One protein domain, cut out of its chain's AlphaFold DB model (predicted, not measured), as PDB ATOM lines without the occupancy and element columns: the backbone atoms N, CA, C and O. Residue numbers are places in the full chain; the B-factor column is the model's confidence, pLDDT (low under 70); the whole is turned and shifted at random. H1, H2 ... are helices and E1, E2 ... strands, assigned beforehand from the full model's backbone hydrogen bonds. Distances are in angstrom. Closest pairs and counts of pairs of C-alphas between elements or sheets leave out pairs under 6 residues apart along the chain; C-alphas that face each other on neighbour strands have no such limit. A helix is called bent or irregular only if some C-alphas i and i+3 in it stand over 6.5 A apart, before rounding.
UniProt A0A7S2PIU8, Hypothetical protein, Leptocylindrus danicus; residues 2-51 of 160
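AT A GLANCE: This is residues 2 to 51 of the 160 residues of the protein "Hypothetical protein" of Leptocylindrus danicus (UniProt A0A7S2PIU8). A small sheet of two parallel strands, E1 and E2, has one longer helix, H2, packed over one of its faces, while a wide loop between H2 and E2 sticks out far from this body with residues 34 to 41. The short helix H1 sits off the other side of the sheet from H2, near the start of E1. The printed part has 50 residues with two named helices and two named strands, in the order H1, E1, H2, E2, and its class is mixed, helices and strands. The whole is loose, with a radius of gyration of the C-alphas of 12.2 A, and elongated, spanning 38 by 23 by 15 A.

IN THESE COORDINATES: E1 is residues 9 to 12, 9.8 A from first to last C-alpha, and begins with C-alpha 9 at (243.809, 155.663, 230.589). E2 is residues 47 to 50, 9.5 A long, and ends with C-alpha 50 at (251.824, 161.762, 229.021). H2 is residues 18 to 30, 18.1 A long, and begins with C-alpha 18 at (254.530, 162.152, 242.601). H1 is residues 2 to 5, 5.1 A long. Neither helix is bent.

HOW THE PARTS SIT: E1 and E2 are parallel neighbours, with 27 degrees between their directions. The C-alphas of Ala 9 and Val 47, which face each other, are 4.7 A apart. N 10 and O 47 are within hydrogen-bond range at 2.8 A, and so are N 49 and O 10 at 2.8 A. E1, H2 and E2 form a strand-helix-strand unit, two parallel neighbour strands with a helix between them along the chain, and its crossover is right-handed. The closest C-alphas of E1 and H2 are those of Tyr 12 and Arg 21, 5.5 A apart. The closest of H2 and E2 are those of Phe 28 and Leu 48, 6.6 A apart. The closest of H1 and E1 are those of Arg 3 and Ala 9, 5.9 A apart. H1 is apart from H2 and from E2. In H2 every O i to N i+4 pair is within hydrogen-bond range; H1, with 4 residues, is too short for such a pair.

THE WHOLE: The two C-alphas farthest apart are those of Lys 15 and Glu 37, at 38.3 A. Without residues 34 to 41, which stand free, the body of 42 residues spans 28 by 23 by 14 A. The links H1 to E1 and E1 to H2 are tight; the link H2 to E2, 16 residues, is long. The printed part has no cut. The mean pLDDT of the printed part is 82.8, and residues 32 to 43 are under 70.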
ATOM      1  N   LEU A   2     238.911 159.952 227.896       87.81
ATOM      2  CA  LEU A   2     239.193 158.530 227.624       87.81
ATOM      3  C   LEU A   2     238.544 157.554 228.623       87.81
ATOM      4  O   LEU A   2     237.763 156.713 228.211       87.81
ATOM      5  N   ARG A   3     238.730 157.760 229.935       88.94
ATOM      6  CA  ARG A   3     238.076 156.926 230.967       88.94
ATOM      7  C   ARG A   3     236.544 156.910 230.896       88.94
ATOM      8  O   ARG A   3     235.929 155.920 231.248       88.94
ATOM      9  N   ARG A   4     235.912 158.005 230.447       89.69
ATOM     10  CA  ARG A   4     234.444 158.046 230.269       89.69
ATOM     11  C   ARG A   4     233.988 157.253 229.044       89.69
ATOM     12  O   ARG A   4     232.815 156.932 228.957       89.69
ATOM     13  N   ALA A   5     234.898 156.998 228.110       88.69
ATOM     14  CA  ALA A   5     234.673 156.186 226.923       88.69
ATOM     15  C   ALA A   5     235.092 154.718 227.141       88.69
ATOM     16  O   ALA A   5     235.290 154.012 226.165       88.69
ATOM     17  N   GLY A   6     235.288 154.283 228.394       88.06
ATOM     18  CA  GLY A   6     235.684 152.907 228.720       88.06
ATOM     19  C   GLY A   6     237.174 152.600 228.545       88.06
ATOM     20  O   GLY A   6     237.595 151.494 228.825       88.06
ATOM     21  N   ILE A   7     238.000 153.569 228.135       89.31
ATOM     22  CA  ILE A   7     239.432 153.327 227.905       89.31
ATOM     23  C   ILE A   7     240.197 153.396 229.230       89.31
ATOM     24  O   ILE A   7     240.153 154.429 229.922       89.31
ATOM     25  N   ASN A   8     240.976 152.353 229.529       91.50
ATOM     26  CA  ASN A   8     241.917 152.311 230.647       91.50
ATOM     27  C   ASN A   8     243.072 153.319 230.457       91.50
ATOM     28  O   ASN A   8     244.162 152.994 230.005       91.50
ATOM     29  N   ALA A   9     242.827 154.595 230.764       93.25
ATOM     30  CA  ALA A   9     243.809 155.663 230.589       93.25
ATOM     31  C   ALA A   9     244.528 156.020 231.901       93.25
ATOM     32  O   ALA A   9     243.902 156.446 232.881       93.25
ATOM     33  N   LEU A  10     245.857 155.959 231.883       94.06
ATOM     34  CA  LEU A  10     246.756 156.222 233.005       94.06
ATOM     35  C   LEU A  10     247.496 157.551 232.779       94.06
ATOM     36  O   LEU A  10     248.361 157.635 231.910       94.06
ATOM     37  N   PRO A  11     247.166 158.637 233.501       94.25
ATOM     38  CA  PRO A  11     247.787 159.933 233.253       94.25
ATOM     39  C   PRO A  11     249.172 160.048 233.911       94.25
ATOM     40  O   PRO A  11     249.369 159.673 235.066       94.25
ATOM     41  N   TYR A  12     250.128 160.646 233.201       92.81
ATOM     42  CA  TYR A  12     251.487 160.907 233.681       92.81
ATOM     43  C   TYR A  12     251.961 162.299 233.237       92.81
ATOM     44  O   TYR A  12     252.397 162.512 232.107       92.81
ATOM     45  N   HIS A  13     251.881 163.291 234.129       92.56
ATOM     46  CA  HIS A  13     252.310 164.663 233.831       92.56
ATOM     47  C   HIS A  13     252.661 165.464 235.091       92.56
ATOM     48  O   HIS A  13     252.287 165.101 236.204       92.56
ATOM     49  N   ALA A  14     253.332 166.608 234.923       90.75
ATOM     50  CA  ALA A  14     253.863 167.425 236.021       90.75
ATOM     51  C   ALA A  14     252.820 167.845 237.074       90.75
ATOM     52  O   ALA A  14     253.151 167.909 238.251       90.75
ATOM     53  N   LYS A  15     251.568 168.090 236.661       93.06
ATOM     54  CA  LYS A  15     250.477 168.509 237.561       93.06
ATOM     55  C   LYS A  15     249.926 167.399 238.479       93.06
ATOM     56  O   LYS A  15     249.122 167.707 239.350       93.06
ATOM     57  N   LEU A  16     250.315 166.135 238.286       93.19
ATOM     58  CA  LEU A  16     249.951 165.039 239.194       93.19
ATOM     59  C   LEU A  16     250.945 164.946 240.348       93.19
ATOM     60  O   LEU A  16     252.141 165.200 240.168       93.19
ATOM     61  N   LYS A  17     250.460 164.523 241.521       95.62
ATOM     62  CA  LYS A  17     251.330 164.242 242.667       95.62
ATOM     63  C   LYS A  17     252.297 163.116 242.310       95.62
ATOM     64  O   LYS A  17     251.970 162.220 241.535       95.62
ATOM     65  N   LEU A  18     253.496 163.147 242.894       91.50
ATOM     66  CA  LEU A  18     254.530 162.152 242.601       91.50
ATOM     67  C   LEU A  18     254.045 160.717 242.861       91.50
ATOM     68  O   LEU A  18     254.298 159.859 242.025       91.50
ATOM     69  N   GLY A  19     253.320 160.485 243.963       94.88
ATOM     70  CA  GLY A  19     252.746 159.174 244.286       94.88
ATOM     71  C   GLY A  19     251.839 158.645 243.175       94.88
ATOM     72  O   GLY A  19     252.067 157.545 242.684       94.88
ATOM     73  N   ASP A  20     250.902 159.469 242.699       95.19
ATOM     74  CA  ASP A  20     249.976 159.099 241.620       95.19
ATOM     75  C   ASP A  20     250.723 158.792 240.314       95.19
ATOM     76  O   ASP A  20     250.404 157.835 239.616       95.19
ATOM     77  N   ARG A  21     251.769 159.570 239.992       92.81
ATOM     78  CA  ARG A  21     252.603 159.313 238.805       92.81
ATOM     79  C   ARG A  21     253.323 157.972 238.888       92.81
ATOM     80  O   ARG A  21     253.408 157.275 237.884       92.81
ATOM     81  N   VAL A  22     253.867 157.637 240.059       92.62
ATOM     82  CA  VAL A  22     254.581 156.373 240.286       92.62
ATOM     83  C   VAL A  22     253.612 155.195 240.238       92.62
ATOM     84  O   VAL A  22     253.935 154.192 239.607       92.62
ATOM     85  N   ALA A  23     252.423 155.333 240.830       93.56
ATOM     86  CA  ALA A  23     251.378 154.315 240.787       93.56
ATOM     87  C   ALA A  23     250.930 154.027 239.346       93.56
ATOM     88  O   ALA A  23     251.047 152.892 238.895       93.56
ATOM     89  N   ASN A  24     250.548 155.063 238.591       93.50
ATOM     90  CA  ASN A  24     250.113 154.923 237.196       93.50
ATOM     91  C   ASN A  24     251.215 154.343 236.294       93.50
ATOM     92  O   ASN A  24     250.947 153.537 235.408       93.50
ATOM     93  N   LEU A  25     252.473 154.749 236.506       91.00
ATOM     94  CA  LEU A  25     253.606 154.204 235.756       91.00
ATOM     95  C   LEU A  25     253.857 152.728 236.097       91.00
ATOM     96  O   LEU A  25     254.207 151.951 235.214       91.00
ATOM     97  N   GLY A  26     253.708 152.350 237.369       91.06
ATOM     98  CA  GLY A  26     253.817 150.964 237.818       91.06
ATOM     99  C   GLY A  26     252.710 150.089 237.238       91.06
ATOM    100  O   GLY A  26     253.005 149.018 236.721       91.06
ATOM    101  N   GLU A  27     251.470 150.576 237.255       90.69
ATOM    102  CA  GLU A  27     250.313 149.907 236.654       90.69
ATOM    103  C   GLU A  27     250.521 149.669 235.155       90.69
ATOM    104  O   GLU A  27     250.392 148.541 234.695       90.69
ATOM    105  N   PHE A  28     250.960 150.691 234.412       90.38
ATOM    106  CA  PHE A  28     251.256 150.551 232.986       90.38
ATOM    107  C   PHE A  28     252.378 149.538 232.705       90.38
ATOM    108  O   PHE A  28     252.278 148.741 231.781       90.38
ATOM    109  N   ARG A  29     253.462 149.559 233.493       87.75
ATOM    110  CA  ARG A  29     254.631 148.680 233.293       87.75
ATOM    111  C   ARG A  29     254.371 147.225 233.646       87.75
ATOM    112  O   ARG A  29     254.936 146.339 233.016       87.75
ATOM    113  N   ASN A  30     253.605 147.005 234.706       86.12
ATOM    114  CA  ASN A  30     253.362 145.678 235.252       86.12
ATOM    115  C   ASN A  30     252.116 145.031 234.650       86.12
ATOM    116  O   ASN A  30     251.787 143.906 235.026       86.12
ATOM    117  N   HIS A  31     251.425 145.728 233.741       83.12
ATOM    118  CA  HIS A  31     250.322 145.147 233.006       83.12
ATOM    119  C   HIS A  31     250.836 143.942 232.224       83.12
ATOM    120  O   HIS A  31     251.631 144.056 231.288       83.12
ATOM    121  N   SER A  32     250.432 142.768 232.690       69.19
ATOM    122  CA  SER A  32     250.763 141.521 232.035       69.19
ATOM    123  C   SER A  32     249.757 141.336 230.921       69.19
ATOM    124  O   SER A  32     248.562 141.222 231.175       69.19
ATOM    125  N   PHE A  33     250.260 141.298 229.692       64.19
ATOM    126  CA  PHE A  33     249.523 140.735 228.577       64.19
ATOM    127  C   PHE A  33     249.419 139.235 228.854       64.19
ATOM    128  O   PHE A  33     250.256 138.451 228.398       64.19
ATOM    129  N   GLU A  34     248.454 138.818 229.675       58.06
ATOM    130  CA  GLU A  34     248.032 137.427 229.605       58.06
ATOM    131  C   GLU A  34     247.615 137.209 228.155       58.06
ATOM    132  O   GLU A  34     246.870 138.003 227.577       58.06
ATOM    133  N   LYS A  35     248.243 136.218 227.521       49.44
ATOM    134  CA  LYS A  35     248.063 135.891 226.111       49.44
ATOM    135  C   LYS A  35     246.663 135.293 225.965       49.44
ATOM    136  O   LYS A  35     246.510 134.088 225.809       49.44
ATOM    137  N   ASN A  36     245.637 136.121 226.107       48.03
ATOM    138  CA  ASN A  36     244.278 135.728 225.825       48.03
ATOM    139  C   ASN A  36     244.219 135.527 224.314       48.03
ATOM    140  O   ASN A  36     244.368 136.463 223.534       48.03
ATOM    141  N   GLU A  37     244.069 134.269 223.900       54.72
ATOM    142  CA  GLU A  37     243.876 133.886 222.495       54.72
ATOM    143  C   GLU A  37     242.586 134.500 221.916       54.72
ATOM    144  O   GLU A  37     242.408 134.566 220.702       54.72
ATOM    145  N   ASN A  38     241.721 135.025 222.791       53.34
ATOM    146  CA  ASN A  38     240.569 135.841 222.451       53.34
ATOM    147  C   ASN A  38     240.998 137.307 222.313       53.34
ATOM    148  O   ASN A  38     241.201 138.016 223.294       53.34
ATOM    149  N   VAL A  39     241.107 137.755 221.065       53.78
ATOM    150  CA  VAL A  39     241.506 139.111 220.647       53.78
ATOM    151  C   VAL A  39     240.460 140.185 221.021       53.78
ATOM    152  O   VAL A  39     240.628 141.347 220.680       53.78
ATOM    153  N   GLU A  40     239.369 139.837 221.707       55.53
ATOM    154  CA  GLU A  40     238.221 140.741 221.878       55.53
ATOM    155  C   GLU A  40     238.295 141.663 223.107       55.53
ATOM    156  O   GLU A  40     237.647 142.709 223.111       55.53
ATOM    157  N   ASP A  41     239.153 141.384 224.092       56.94
ATOM    158  CA  ASP A  41     239.230 142.180 225.328       56.94
ATOM    159  C   ASP A  41     240.239 143.341 225.212       56.94
ATOM    160  O   ASP A  41     241.255 143.411 225.905       56.94
ATOM    161  N   PHE A  42     239.969 144.293 224.309       64.25
ATOM    162  CA  PHE A  42     240.733 145.550 224.230       64.25
ATOM    163  C   PHE A  42     240.403 146.535 225.364       64.25
ATOM    164  O   PHE A  42     241.140 147.506 225.555       64.25
ATOM    165  N   GLU A  43     239.305 146.319 226.096       64.25
ATOM    166  CA  GLU A  43     238.812 147.251 227.121       64.25
ATOM    167  C   GLU A  43     239.806 147.447 228.280       64.25
ATOM    168  O   GLU A  43     239.927 148.557 228.806       64.25
ATOM    169  N   ASP A  44     240.605 146.425 228.601       76.06
ATOM    170  CA  ASP A  44     241.550 146.466 229.722       76.06
ATOM    171  C   ASP A  44     242.961 146.950 229.350       76.06
ATOM    172  O   ASP A  44     243.795 147.173 230.237       76.06
ATOM    173  N   MET A  45     243.229 147.189 228.059       84.50
ATOM    174  CA  MET A  45     244.542 147.619 227.580       84.50
ATOM    175  C   MET A  45     244.915 148.997 228.151       84.50
ATOM    176  O   MET A  45     244.263 149.999 227.830       84.50
ATOM    177  N   PRO A  46     245.983 149.114 228.960       89.69
ATOM    178  CA  PRO A  46     246.334 150.377 229.575       89.69
ATOM    179  C   PRO A  46     246.947 151.332 228.550       89.69
ATOM    180  O   PRO A  46     247.845 150.995 227.781       89.69
ATOM    181  N   VAL A  47     246.510 152.586 228.596       92.00
ATOM    182  CA  VAL A  47     247.001 153.684 227.765       92.00
ATOM    183  C   VAL A  47     247.669 154.718 228.662       92.00
ATOM    184  O   VAL A  47     246.997 155.455 229.388       92.00
ATOM    185  N   LEU A  48     248.997 154.822 228.599       93.00
ATOM    186  CA  LEU A  48     249.735 155.864 229.314       93.00
ATOM    187  C   LEU A  48     249.621 157.202 228.573       93.00
ATOM    188  O   LEU A  48     250.171 157.382 227.489       93.00
ATOM    189  N   VAL A  49     248.940 158.172 229.180       93.69
ATOM    190  CA  VAL A  49     248.768 159.518 228.621       93.69
ATOM    191  C   VAL A  49     249.773 160.459 229.262       93.69
ATOM    192  O   VAL A  49     249.667 160.769 230.450       93.69
ATOM    193  N   CYS A  50     250.732 160.957 228.485       91.94
ATOM    194  CA  CYS A  50     251.824 161.762 229.021       91.94
ATOM    195  C   CYS A  50     252.181 162.990 228.183       91.94
ATOM    196  O   CYS A  50     251.946 163.043 226.980       91.94
ATOM    197  N   THR A  51     252.806 163.971 228.837       90.50
ATOM    198  CA  THR A  51     253.532 165.058 228.160       90.50
ATOM    199  C   THR A  51     254.998 164.669 227.948       90.50
ATOM    200  O   THR A  51     255.451 163.631 228.436       90.50
TER     201      THR A  51